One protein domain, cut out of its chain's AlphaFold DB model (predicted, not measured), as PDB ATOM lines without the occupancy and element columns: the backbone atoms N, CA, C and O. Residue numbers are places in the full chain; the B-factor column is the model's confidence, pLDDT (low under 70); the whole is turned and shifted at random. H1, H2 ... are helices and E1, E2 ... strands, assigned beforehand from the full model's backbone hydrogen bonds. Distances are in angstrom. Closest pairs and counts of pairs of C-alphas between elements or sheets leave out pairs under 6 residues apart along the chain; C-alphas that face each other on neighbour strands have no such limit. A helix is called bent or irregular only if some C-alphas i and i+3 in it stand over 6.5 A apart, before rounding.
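AT A GLANCE: This is residues 5 to 95 and 122 to 127 of the 129 residues of an uncharacterized protein of Chthoniobacterales bacterium (UniProt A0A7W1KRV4). Two antiparallel sheets, a strongly twisted one of five strands and a smaller one of three, open from each other as a loose V, joined at its narrow end by the links E3 to E4 and E5 to E6. The short helix H1 sits near the end of E6 and only grazes the larger sheet. The printed part has 97 residues with one named helix and eight named strands, in the order E1 E2 H1 E3 E4 E5 E6 E7 E8; the sheets run E2 E1 E3 E6 E7 and E4 E5 E8. The class is mostly strand, and the whole is compact, with a radius of gyration of the C-alphas of 13.7 A and spans of 42 by 31 by 22 A.

HOW THE PARTS SIT: E1, residues 5 to 9, and E2, residues 20 to 25, form a hairpin, with N 6 and O 23 within hydrogen-bond range at 2.8 A. E3, residues 41 to 47, is E1's other antiparallel neighbour, with N 7 and O 44 3.0 A apart. With H1, residues 34 to 39, E2 and E3 make a split strand-helix-strand unit, two strands running the same way with E1 between them; its crossover is right-handed. H1 is irregular, C-alphas 35 and 38 being 7.1 A apart; 0 of its 2 O i to N i+4 pairs and 2 of its 3 O i to N i+3 pairs are within range. E4, residues 52 to 57, and E5, residues 62 to 67, form a hairpin, with N 55 and O 64 2.9 A apart. E6, residues 73 to 77, pairs with E3, N 43 and O 74 being 2.9 A apart; its closest C-alpha pair with H1 is Trp 77 and Leu 37, 4.8 A. E7, residues 85 to 89, forms a hairpin with E6, N 75 and O 87 being 2.9 A apart. E8, residues 122 to 126, pairs with E5, N 65 and O 123 being 2.9 A apart. E4 and E6 are apart.

IN THESE COORDINATES: E1 begins at C-alpha 5, (179.012, 193.199, 195.327). E3 is 17.0 A long, E5 16.8 A and E4 16.4 A. E8 ends at C-alpha 126, (174.991, 172.891, 173.879).

THE WHOLE: The C-alphas farthest apart, of His 95 and Asp 127, are 42.9 A apart. Residues 96 to 121 are not printed; C-alphas 95 and 122 are 30.3 A apart across this cut. Of the links printed whole, none is long. No printed residue is under 70 in pLDDT.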
ATOM      1  N   HIS A   5     179.372 191.805 195.152       98.12
ATOM      2  CA  HIS A   5     179.012 193.199 195.327       98.12
ATOM      3  C   HIS A   5     179.221 193.956 194.015       98.12
ATOM      4  O   HIS A   5     180.304 193.939 193.424       98.12
ATOM      5  N   TYR A   6     178.160 194.614 193.567       98.06
ATOM      6  CA  TYR A   6     178.126 195.436 192.370       98.06
ATOM      7  C   TYR A   6     177.685 196.845 192.737       98.06
ATOM      8  O   TYR A   6     176.839 197.013 193.615       98.06
ATOM      9  N   ARG A   7     178.170 197.836 191.993       98.19
ATOM     10  CA  ARG A   7     177.615 199.188 192.010       98.19
ATOM     11  C   ARG A   7     176.977 199.474 190.667       98.19
ATOM     12  O   ARG A   7     177.637 199.418 189.634       98.19
ATOM     13  N   ARG A   8     175.685 199.763 190.665       97.06
ATOM     14  CA  ARG A   8     174.982 200.197 189.465       97.06
ATOM     15  C   ARG A   8     175.155 201.697 189.291       97.06
ATOM     16  O   ARG A   8     174.905 202.442 190.228       97.06
ATOM     17  N   HIS A   9     175.502 202.111 188.082       97.12
ATOM     18  CA  HIS A   9     175.531 203.499 187.637       97.12
ATOM     19  C   HIS A   9     174.276 203.801 186.817       97.12
ATOM     20  O   HIS A   9     173.861 202.983 185.989       97.12
ATOM     21  N   PHE A  10     173.652 204.956 187.051       95.81
ATOM     22  CA  PHE A  10     172.462 205.376 186.309       95.81
ATOM     23  C   PHE A  10     172.830 206.334 185.180       95.81
ATOM     24  O   PHE A  10     173.610 207.266 185.375       95.81
ATOM     25  N   SER A  11     172.238 206.108 184.005       95.06
ATOM     26  CA  SER A  11     172.462 206.936 182.820       95.06
ATOM     27  C   SER A  11     171.160 207.372 182.127       95.06
ATOM     28  O   SER A  11     170.895 206.931 180.999       95.06
ATOM     29  N   PRO A  12     170.292 208.166 182.785       93.06
ATOM     30  CA  PRO A  12     169.104 208.706 182.127       93.06
ATOM     31  C   PRO A  12     169.506 209.486 180.868       93.06
ATOM     32  O   PRO A  12     170.546 210.140 180.835       93.06
ATOM     33  N   ASP A  13     168.721 209.351 179.800       91.38
ATOM     34  CA  ASP A  13     168.993 209.975 178.496       91.38
ATOM     35  C   ASP A  13     170.386 209.651 177.904       91.38
ATOM     36  O   ASP A  13     170.876 210.351 177.019       91.38
ATOM     37  N   ASN A  14     170.982 208.529 178.332       91.12
ATOM     38  CA  ASN A  14     172.307 208.012 177.958       91.12
ATOM     39  C   ASN A  14     173.521 208.734 178.574       91.12
ATOM     40  O   ASN A  14     174.657 208.420 178.205       91.12
ATOM     41  N   PHE A  15     173.313 209.619 179.550       95.12
ATOM     42  CA  PHE A  15     174.386 210.300 180.280       95.12
ATOM     43  C   PHE A  15     174.411 209.888 181.745       95.12
ATOM     44  O   PHE A  15     173.362 209.848 182.380       95.12
ATOM     45  N   LEU A  16     175.595 209.618 182.302       95.56
ATOM     46  CA  LEU A  16     175.762 209.355 183.732       95.56
ATOM     47  C   LEU A  16     175.176 210.507 184.555       95.56
ATOM     48  O   LEU A  16     175.547 211.667 184.367       95.56
ATOM     49  N   SER A  17     174.290 210.172 185.493       94.75
ATOM     50  CA  SER A  17     173.717 211.138 186.438       94.75
ATOM     51  C   SER A  17     174.577 211.334 187.691       94.75
ATOM     52  O   SER A  17     174.325 212.249 188.472       94.75
ATOM     53  N   GLY A  18     175.555 210.450 187.917       93.19
ATOM     54  CA  GLY A  18     176.299 210.339 189.175       93.19
ATOM     55  C   GLY A  18     175.529 209.624 190.292       93.19
ATOM     56  O   GLY A  18     176.087 209.384 191.361       93.19
ATOM     57  N   GLU A  19     174.263 209.257 190.063       95.75
ATOM     58  CA  GLU A  19     173.518 208.391 190.973       95.75
ATOM     59  C   GLU A  19     174.039 206.955 190.867       95.75
ATOM     60  O   GLU A  19     174.304 206.449 189.770       95.75
ATOM     61  N   THR A  20     174.154 206.292 192.020       97.06
ATOM     62  CA  THR A  20     174.594 204.900 192.104       97.06
ATOM     63  C   THR A  20     173.760 204.092 193.089       97.06
ATOM     64  O   THR A  20     173.333 204.612 194.118       97.06
ATOM     65  N   GLU A  21     173.596 202.800 192.818       97.00
ATOM     66  CA  GLU A  21     172.907 201.839 193.688       97.00
ATOM     67  C   GLU A  21     173.849 200.678 194.031       97.00
ATOM     68  O   GLU A  21     174.408 200.040 193.140       97.00
ATOM     69  N   GLU A  22     174.018 200.389 195.323       98.00
ATOM     70  CA  GLU A  22     174.832 199.262 195.786       98.00
ATOM     71  C   GLU A  22     174.005 197.969 195.810       98.00
ATOM     72  O   GLU A  22     172.939 197.899 196.423       98.00
ATOM     73  N   ILE A  23     174.515 196.921 195.166       96.44
ATOM     74  CA  ILE A  23     173.819 195.649 194.962       96.44
ATOM     75  C   ILE A  23     174.675 194.518 195.527       96.44
ATOM     76  O   ILE A  23     175.736 194.193 194.999       96.44
ATOM     77  N   HIS A  24     174.175 193.864 196.573       96.94
ATOM     78  CA  HIS A  24     174.749 192.626 197.096       96.94
ATOM     79  C   HIS A  24     173.935 191.453 196.558       96.94
ATOM     80  O   HIS A  24     172.775 191.272 196.929       96.94
ATOM     81  N   PHE A  25     174.520 190.676 195.649       96.19
ATOM     82  CA  PHE A  25     173.817 189.621 194.933       96.19
ATOM     83  C   PHE A  25     174.336 188.236 195.328       96.19
ATOM     84  O   PHE A  25     175.538 187.981 195.316       96.19
ATOM     85  N   HIS A  26     173.424 187.312 195.636       95.69
ATOM     86  CA  HIS A  26     173.761 185.945 196.054       95.69
ATOM     87  C   HIS A  26     174.159 185.014 194.896       95.69
ATOM     88  O   HIS A  26     174.531 183.867 195.136       95.69
ATOM     89  N   GLY A  27     174.106 185.498 193.653       95.19
ATOM     90  CA  GLY A  27     174.331 184.689 192.460       95.19
ATOM     91  C   GLY A  27     173.059 183.979 191.989       95.19
ATOM     92  O   GLY A  27     172.094 183.826 192.733       95.19
ATOM     93  N   GLY A  28     173.053 183.552 190.724       95.00
ATOM     94  CA  GLY A  28     171.932 182.828 190.115       95.00
ATOM     95  C   GLY A  28     171.302 183.558 188.932       95.00
ATOM     96  O   GLY A  28     172.000 184.229 188.164       95.00
ATOM     97  N   GLU A  29     169.994 183.384 188.746       92.75
ATOM     98  CA  GLU A  29     169.246 184.070 187.691       92.75
ATOM     99  C   GLU A  29     169.285 185.585 187.910       92.75
ATOM    100  O   GLU A  29     169.221 186.069 189.037       92.75
ATOM    101  N   MET A  30     169.464 186.333 186.824       85.19
ATOM    102  CA  MET A  30     169.569 187.788 186.871       85.19
ATOM    103  C   MET A  30     168.336 188.396 187.573       85.19
ATOM    104  O   MET A  30     167.219 188.118 187.144       85.19
ATOM    105  N   PRO A  31     168.502 189.255 188.600       83.44
ATOM    106  CA  PRO A  31     167.373 189.823 189.347       83.44
ATOM    107  C   PRO A  31     166.728 191.029 188.639       83.44
ATOM    108  O   PRO A  31     165.778 191.624 189.145       83.44
ATOM    109  N   PHE A  32     167.270 191.443 187.492       87.19
ATOM    110  CA  PHE A  32     166.844 192.629 186.759       87.19
ATOM    111  C   PHE A  32     165.653 192.319 185.857       87.19
ATOM    112  O   PHE A  32     165.673 191.363 185.083       87.19
ATOM    113  N   SER A  33     164.616 193.149 185.942       89.44
ATOM    114  CA  SER A  33     163.419 192.983 185.118       89.44
ATOM    115  C   SER A  33     163.726 193.346 183.662       89.44
ATOM    116  O   SER A  33     164.408 194.336 183.379       89.44
ATOM    117  N   LYS A  34     163.215 192.534 182.730       89.62
ATOM    118  CA  LYS A  34     163.435 192.715 181.287       89.62
ATOM    119  C   LYS A  34     162.940 194.084 180.812       89.62
ATOM    120  O   LYS A  34     163.558 194.702 179.954       89.62
ATOM    121  N   GLU A  35     161.864 194.579 181.414       92.75
ATOM    122  CA  GLU A  35     161.224 195.861 181.108       92.75
ATOM    123  C   GLU A  35     162.129 197.065 181.407       92.75
ATOM    124  O   GLU A  35     161.901 198.149 180.878       92.75
ATOM    125  N   LYS A  36     163.159 196.886 182.244       92.50
ATOM    126  CA  LYS A  36     164.119 197.936 182.608       92.50
ATOM    127  C   LYS A  36     165.392 197.927 181.756       92.50
ATOM    128  O   LYS A  36     166.145 198.894 181.809       92.50
ATOM    129  N   LEU A  37     165.628 196.878 180.961       94.00
ATOM    130  CA  LEU A  37     166.810 196.761 180.096       94.00
ATOM    131  C   LEU A  37     166.974 197.893 179.062       94.00
ATOM    132  O   LEU A  37     168.128 198.231 178.800       94.00
ATOM    133  N   PRO A  38     165.909 198.527 178.519       94.19
ATOM    134  CA  PRO A  38     166.082 199.655 177.600       94.19
ATOM    135  C   PRO A  38     166.816 200.852 178.213       94.19
ATOM    136  O   PRO A  38     167.435 201.615 177.480       94.19
ATOM    137  N   GLY A  39     166.764 201.009 179.542       93.00
ATOM    138  CA  GLY A  39     167.480 202.058 180.274       93.00
ATOM    139  C   GLY A  39     168.915 201.696 180.666       93.00
ATOM    140  O   GLY A  39     169.549 202.482 181.363       93.00
ATOM    141  N   SER A  40     169.403 200.525 180.248       95.12
ATOM    142  CA  SER A  40     170.705 199.953 180.600       95.12
ATOM    143  C   SER A  40     170.897 199.649 182.094       95.12
ATOM    144  O   SER A  40     170.470 200.358 183.009       95.12
ATOM    145  N   TYR A  41     171.606 198.557 182.360       96.75
ATOM    146  CA  TYR A  41     172.213 198.284 183.659       96.75
ATOM    147  C   TYR A  41     173.721 198.375 183.506       96.75
ATOM    148  O   TYR A  41     174.339 197.428 183.031       96.75
ATOM    149  N   ILE A  42     174.295 199.512 183.894       97.75
ATOM    150  CA  ILE A  42     175.743 199.731 183.916       97.75
ATOM    151  C   ILE A  42     176.243 199.307 185.295       97.75
ATOM    152  O   ILE A  42     175.922 199.946 186.294       97.75
ATOM    153  N   LEU A  43     176.971 198.197 185.368       97.94
ATOM    154  CA  LEU A  43     177.371 197.569 186.624       97.94
ATOM    155  C   LEU A  43     178.884 197.608 186.775       97.94
ATOM    156  O   LEU A  43     179.599 196.999 185.991       97.94
ATOM    157  N   GLU A  44     179.375 198.258 187.813       98.25
ATOM    158  CA  GLU A  44     180.742 198.111 188.297       98.25
ATOM    159  C   GLU A  44     180.857 196.832 189.136       98.25
ATOM    160  O   GLU A  44     180.055 196.595 190.044       98.25
ATOM    161  N   LEU A  45     181.856 195.999 188.840       97.94
ATOM    162  CA  LEU A  45     182.132 194.752 189.556       97.94
ATOM    163  C   LEU A  45     183.063 195.044 190.745       97.94
ATOM    164  O   LEU A  45     184.269 194.790 190.662       97.94
ATOM    165  N   VAL A  46     182.495 195.593 191.824       97.94
ATOM    166  CA  VAL A  46     183.231 196.086 193.005       97.94
ATOM    167  C   VAL A  46     183.944 194.950 193.745       97.94
ATOM    168  O   VAL A  46     185.161 194.999 193.910       97.94
ATOM    169  N   ASP A  47     183.213 193.901 194.129       97.81
ATOM    170  CA  ASP A  47     183.774 192.690 194.741       97.81
ATOM    171  C   ASP A  47     183.015 191.449 194.252       97.81
ATOM    172  O   ASP A  47     182.030 190.992 194.832       97.81
ATOM    173  N   VAL A  48     183.454 190.940 193.100       97.94
ATOM    174  CA  VAL A  48     182.874 189.777 192.422       97.94
ATOM    175  C   VAL A  48     183.996 188.756 192.218       97.94
ATOM    176  O   VAL A  48     184.775 188.914 191.269       97.94
ATOM    177  N   PRO A  49     184.129 187.753 193.110       95.56
ATOM    178  CA  PRO A  49     185.284 186.853 193.130       95.56
ATOM    179  C   PRO A  49     185.311 185.886 191.940       95.56
ATOM    180  O   PRO A  49     186.379 185.602 191.406       95.56
ATOM    181  N   GLU A  50     184.148 185.420 191.481       95.50
ATOM    182  CA  GLU A  50     184.025 184.593 190.278       95.50
ATOM    183  C   GLU A  50     183.288 185.371 189.192       95.50
ATOM    184  O   GLU A  50     182.088 185.587 189.284       95.50
ATOM    185  N   ARG A  51     183.978 185.803 188.135       96.62
ATOM    186  CA  ARG A  51     183.404 186.700 187.117       96.62
ATOM    187  C   ARG A  51     182.873 185.959 185.890       96.62
ATOM    188  O   ARG A  51     183.065 186.396 184.762       96.62
ATOM    189  N   LEU A  52     182.186 184.838 186.097       97.38
ATOM    190  CA  LEU A  52     181.584 184.072 185.005       97.38
ATOM    191  C   LEU A  52     180.112 184.460 184.811       97.38
ATOM    192  O   LEU A  52     179.246 184.127 185.623       97.38
ATOM    193  N   PHE A  53     179.805 185.142 183.710       97.25
ATOM    194  CA  PHE A  53     178.428 185.409 183.303       97.25
ATOM    195  C   PHE A  53     177.926 184.286 182.395       97.25
ATOM    196  O   PHE A  53     178.593 183.914 181.437       97.25
ATOM    197  N   ILE A  54     176.738 183.748 182.667       96.88
ATOM    198  CA  ILE A  54     176.139 182.684 181.856       96.88
ATOM    199  C   ILE A  54     174.787 183.165 181.348       96.88
ATOM    200  O   ILE A  54     173.899 183.467 182.145       96.88
ATOM    201  N   PHE A  55     174.630 183.187 180.026       95.12
ATOM    202  CA  PHE A  55     173.343 183.346 179.360       95.12
ATOM    203  C   PHE A  55     172.874 181.976 178.876       95.12
ATOM    204  O   PHE A  55     173.605 181.301 178.149       95.12
ATOM    205  N   ARG A  56     171.686 181.541 179.301       94.00
ATOM    206  CA  ARG A  56     171.156 180.204 179.010       94.00
ATOM    207  C   ARG A  56     169.744 180.303 178.452       94.00
ATOM    208  O   ARG A  56     168.889 180.955 179.040       94.00
ATOM    209  N   ASP A  57     169.511 179.594 177.358       93.00
ATOM    210  CA  ASP A  57     168.195 179.337 176.787       93.00
ATOM    211  C   ASP A  57     167.802 177.885 177.101       93.00
ATOM    212  O   ASP A  57     168.204 176.948 176.405       93.00
ATOM    213  N   ASN A  58     167.056 177.693 178.195       91.19
ATOM    214  CA  ASN A  58     166.692 176.365 178.704       91.19
ATOM    215  C   ASN A  58     165.946 175.501 177.661       91.19
ATOM    216  O   ASN A  58     166.346 174.352 177.482       91.19
ATOM    217  N   PRO A  59     164.921 176.005 176.934       93.25
ATOM    218  CA  PRO A  59     164.230 175.233 175.899       93.25
ATOM    219  C   PRO A  59     165.127 174.642 174.808       93.25
ATOM    220  O   PRO A  59     164.862 173.535 174.339       93.25
ATOM    221  N   SER A  60     166.166 175.363 174.375       93.94
ATOM    222  CA  SER A  60     167.063 174.879 173.319       93.94
ATOM    223  C   SER A  60     168.308 174.158 173.841       93.94
ATOM    224  O   SER A  60     169.053 173.593 173.037       93.94
ATOM    225  N   GLY A  61     168.550 174.183 175.158       95.50
ATOM    226  CA  GLY A  61     169.771 173.664 175.780       95.50
ATOM    227  C   GLY A  61     171.029 174.457 175.408       95.50
ATOM    228  O   GLY A  61     172.143 173.964 175.575       95.50
ATOM    229  N   ARG A  62     170.886 175.666 174.848       96.44
ATOM    230  CA  ARG A  62     172.017 176.505 174.432       96.44
ATOM    231  C   ARG A  62     172.441 177.415 175.570       96.44
ATOM    232  O   ARG A  62     171.612 177.996 176.268       96.44
ATOM    233  N   SER A  63     173.745 177.605 175.724       96.81
ATOM    234  CA  SER A  63     174.273 178.639 176.608       96.81
ATOM    235  C   SER A  63     175.555 179.255 176.075       96.81
ATOM    236  O   SER A  63     176.267 178.663 175.266       96.81
ATOM    237  N   ILE A  64     175.849 180.461 176.539       97.62
ATOM    238  CA  ILE A  64     177.139 181.119 176.365       97.62
ATOM    239  C   ILE A  64     177.638 181.483 177.756       97.62
ATOM    240  O   ILE A  64     176.907 182.071 178.553       97.62
ATOM    241  N   SER A  65     178.880 181.110 178.049       97.62
ATOM    242  CA  SER A  65     179.606 181.581 179.228       97.62
ATOM    243  C   SER A  65     180.572 182.681 178.807       97.62
ATOM    244  O   SER A  65     181.279 182.514 177.815       97.62
ATOM    245  N   ILE A  66     180.595 183.784 179.541       98.25
ATOM    246  CA  ILE A  66     181.455 184.940 179.303       98.25
ATOM    247  C   ILE A  66     182.337 185.104 180.537       98.25
ATOM    248  O   ILE A  66     181.825 185.335 181.633       98.25
ATOM    249  N   ASP A  67     183.644 184.935 180.360       98.31
ATOM    250  CA  ASP A  67     184.626 185.184 181.413       98.31
ATOM    251  C   ASP A  67     184.942 186.678 181.445       98.31
ATOM    252  O   ASP A  67     185.552 187.220 180.519       98.31
ATOM    253  N   LEU A  68     184.477 187.328 182.509       98.25
ATOM    254  CA  LEU A  68     184.636 188.751 182.780       98.25
ATOM    255  C   LEU A  68     185.804 189.013 183.746       98.25
ATOM    256  O   LEU A  68     185.882 190.078 184.364       98.25
ATOM    257  N   THR A  69     186.720 188.055 183.917       96.94
ATOM    258  CA  THR A  69     187.969 188.272 184.652       96.94
ATOM    259  C   THR A  69     188.714 189.468 184.062       96.94
ATOM    260  O   THR A  69     189.022 189.506 182.875       96.94
ATOM    261  N   GLY A  70     188.993 190.469 184.900       95.56
ATOM    262  CA  GLY A  70     189.667 191.703 184.483       95.56
ATOM    263  C   GLY A  70     188.757 192.777 183.874       95.56
ATOM    264  O   GLY A  70     189.244 193.867 183.583       95.56
ATOM    265  N   VAL A  71     187.457 192.514 183.712       98.12
ATOM    266  CA  VAL A  71     186.466 193.493 183.239       98.12
ATOM    267  C   VAL A  71     185.959 194.319 184.429       98.12
ATOM    268  O   VAL A  71     185.387 193.727 185.347       98.12
ATOM    269  N   PRO A  72     186.143 195.651 184.459       97.75
ATOM    270  CA  PRO A  72     185.688 196.484 185.575       97.75
ATOM    271  C   PRO A  72     184.186 196.778 185.532       97.75
ATOM    272  O   PRO A  72     183.553 196.806 186.588       97.75
ATOM    273  N   TYR A  73     183.613 196.944 184.335       98.25
ATOM    274  CA  TYR A  73     182.205 197.286 184.149       98.25
ATOM    275  C   TYR A  73     181.506 196.320 183.190       98.25
ATOM    276  O   TYR A  73     182.075 195.898 182.187       98.25
ATOM    277  N   LEU A  74     180.253 195.995 183.481       98.06
ATOM    278  CA  LEU A  74     179.374 195.200 182.635       98.06
ATOM    279  C   LEU A  74     178.114 196.006 182.337       98.06
ATOM    280  O   LEU A  74     177.364 196.317 183.262       98.06
ATOM    281  N   THR A  75     177.849 196.284 181.064       97.88
ATOM    282  CA  THR A  75     176.570 196.862 180.643       97.88
ATOM    283  C   THR A  75     175.643 195.760 180.140       97.88
ATOM    284  O   THR A  75     176.026 194.923 179.321       97.88
ATOM    285  N   LEU A  76     174.416 195.740 180.660       97.06
ATOM    286  CA  LEU A  76     173.335 194.886 180.171       97.06
ATOM    287  C   LEU A  76     172.252 195.756 179.542       97.06
ATOM    288  O   LEU A  76     171.750 196.677 180.190       97.06
ATOM    289  N   TRP A  77     171.869 195.440 178.308       96.94
ATOM    290  CA  TRP A  77     170.890 196.218 177.554       96.94
ATOM    291  C   TRP A  77     170.064 195.342 176.607       96.94
ATOM    292  O   TRP A  77     170.499 194.289 176.145       96.94
ATOM    293  N   SER A  78     168.840 195.771 176.329       96.25
ATOM    294  CA  SER A  78     167.960 195.208 175.306       96.25
ATOM    295  C   SER A  78     166.856 196.219 175.028       96.25
ATOM    296  O   SER A  78     166.401 196.896 175.946       96.25
ATOM    297  N   ASP A  79     166.361 196.276 173.798       94.50
ATOM    298  CA  ASP A  79     165.184 197.074 173.432       94.50
ATOM    299  C   ASP A  79     163.848 196.363 173.758       94.50
ATOM    300  O   ASP A  79     162.771 196.858 173.429       94.50
ATOM    301  N   GLY A  80     163.905 195.191 174.404       89.94
ATOM    302  CA  GLY A  80     162.752 194.338 174.701       89.94
ATOM    303  C   GLY A  80     162.560 193.186 173.705       89.94
ATOM    304  O   GLY A  80     161.829 192.230 174.005       89.94
ATOM    305  N   SER A  81     163.265 193.208 172.574       91.44
ATOM    306  CA  SER A  81     163.342 192.106 171.611       91.44
ATOM    307  C   SER A  81     163.959 190.841 172.240       91.44
ATOM    308  O   SER A  81     164.475 190.876 173.362       91.44
ATOM    309  N   PRO A  82     163.887 189.665 171.584       91.75
ATOM    310  CA  PRO A  82     164.405 188.407 172.134       91.75
ATOM    311  C   PRO A  82     165.939 188.298 172.039       91.75
ATOM    312  O   PRO A  82     166.476 187.314 171.534       91.75
ATOM    313  N   PHE A  83     166.652 189.309 172.533       93.06
ATOM    314  CA  PHE A  83     168.099 189.302 172.708       93.06
ATOM    315  C   PHE A  83     168.491 190.061 173.981       93.06
ATOM    316  O   PHE A  83     167.713 190.850 174.521       93.06
ATOM    317  N   LEU A  84     169.716 189.817 174.443       94.69
ATOM    318  CA  LEU A  84     170.361 190.553 175.523       94.69
ATOM    319  C   LEU A  84     171.764 190.943 175.059       94.69
ATOM    320  O   LEU A  84     172.557 190.069 174.706       94.69
ATOM    321  N   CYS A  85     172.069 192.237 175.075       97.00
ATOM    322  CA  CYS A  85     173.440 192.716 174.998       97.00
ATOM    323  C   CYS A  85     174.113 192.510 176.354       97.00
ATOM    324  O   CYS A  85     173.562 192.853 177.401       97.00
ATOM    325  N   VAL A  86     175.303 191.918 176.310       97.38
ATOM    326  CA  VAL A  86     176.176 191.714 177.464       97.38
ATOM    327  C   VAL A  86     177.520 192.301 177.077       97.38
ATOM    328  O   VAL A  86     178.219 191.737 176.236       97.38
ATOM    329  N   GLU A  87     177.838 193.462 177.633       98.00
ATOM    330  CA  GLU A  87     178.902 194.333 177.142       98.00
ATOM    331  C   GLU A  87     179.998 194.475 178.208       98.00
ATOM    332  O   GLU A  87     179.820 195.206 179.186       98.00
ATOM    333  N   PRO A  88     181.130 193.764 178.065       98.25
ATOM    334  CA  PRO A  88     182.308 193.992 178.889       98.25
ATOM    335  C   PRO A  88     182.935 195.349 178.555       98.25
ATOM    336  O   PRO A  88     183.331 195.589 177.412       98.25
ATOM    337  N   CYS A  89     183.063 196.229 179.545       98.06
ATOM    338  CA  CYS A  89     183.520 197.601 179.355       98.06
ATOM    339  C   CYS A  89     184.723 197.927 180.257       98.06
ATOM    340  O   CYS A  89     184.731 197.618 181.447       98.06
ATOM    341  N   TRP A  90     185.720 198.618 179.691       97.75
ATOM    342  CA  TRP A  90     186.861 199.231 180.403       97.75
ATOM    343  C   TRP A  90     186.732 200.760 180.467       97.75
ATOM    344  O   TRP A  90     187.711 201.490 180.340       97.75
ATOM    345  N   GLY A  91     185.498 201.233 180.607       95.75
ATOM    346  CA  GLY A  91     185.128 202.641 180.666       95.75
ATOM    347  C   GLY A  91     183.617 202.778 180.821       95.75
ATOM    348  O   GLY A  91     182.899 201.776 180.801       95.75
ATOM    349  N   LEU A  92     183.149 204.011 180.973       96.25
ATOM    350  CA  LEU A  92     181.739 204.337 181.169       96.25
ATOM    351  C   LEU A  92     181.236 205.296 180.083       96.25
ATOM    352  O   LEU A  92     182.027 205.902 179.357       96.25
ATOM    353  N   THR A  93     179.908 205.427 179.981       94.38
ATOM    354  CA  THR A  93     179.307 206.540 179.231       94.38
ATOM    355  C   THR A  93     179.657 207.872 179.895       94.38
ATOM    356  O   THR A  93     180.105 207.921 181.041       94.38
ATOM    357  N   ASP A  94     179.493 208.960 179.157       94.81
ATOM    358  CA  ASP A  94     179.862 210.284 179.637       94.81
ATOM    359  C   ASP A  94     178.817 210.869 180.590       94.81
ATOM    360  O   ASP A  94     177.673 210.420 180.636       94.81
ATOM    361  N   HIS A  95     179.203 211.911 181.318       93.25
ATOM    362  CA  HIS A  95     178.275 212.751 182.075       93.25
ATOM    363  C   HIS A  95     177.679 213.827 181.158       93.25
ATOM    364  O   HIS A  95     178.325 214.250 180.198       93.25
ATOM    365  N   MET A 122     184.571 184.142 175.493       98.12
ATOM    366  CA  MET A 122     183.221 183.609 175.337       98.12
ATOM    367  C   MET A 122     183.297 182.143 174.932       98.12
ATOM    368  O   MET A 122     184.010 181.786 173.997       98.12
ATOM    369  N   THR A 123     182.539 181.294 175.618       98.31
ATOM    370  CA  THR A 123     182.464 179.858 175.337       98.31
ATOM    371  C   THR A 123     181.007 179.450 175.109       98.31
ATOM    372  O   THR A 123     180.233 179.432 176.073       98.31
ATOM    373  N   PRO A 124     180.604 179.112 173.871       97.38
ATOM    374  CA  PRO A 124     179.289 178.543 173.606       97.38
ATOM    375  C   PRO A 124     179.223 177.081 174.069       97.38
ATOM    376  O   PRO A 124     180.204 176.340 173.979       97.38
ATOM    377  N   ARG A 125     178.055 176.649 174.544       96.25
ATOM    378  CA  ARG A 125     177.766 175.265 174.933       96.25
ATOM    379  C   ARG A 125     176.384 174.848 174.444       96.25
ATOM    380  O   ARG A 125     175.468 175.667 174.349       96.25
ATOM    381  N   LEU A 126     176.252 173.557 174.167       95.88
ATOM    382  CA  LEU A 126     174.991 172.891 173.879       95.88
ATOM    383  C   LEU A 126     174.888 171.698 174.823       95.88
ATOM    384  O   LEU A 126     175.781 170.850 174.828       95.88
ATOM    385  N   ASP A 127     173.833 171.653 175.626       91.06
ATOM    386  CA  ASP A 127     173.576 170.521 176.504       91.06
ATOM    387  C   ASP A 127     173.329 169.273 175.634       91.06
ATOM    388  O   ASP A 127     172.545 169.292 174.678       91.06
TER     389      ASP A 127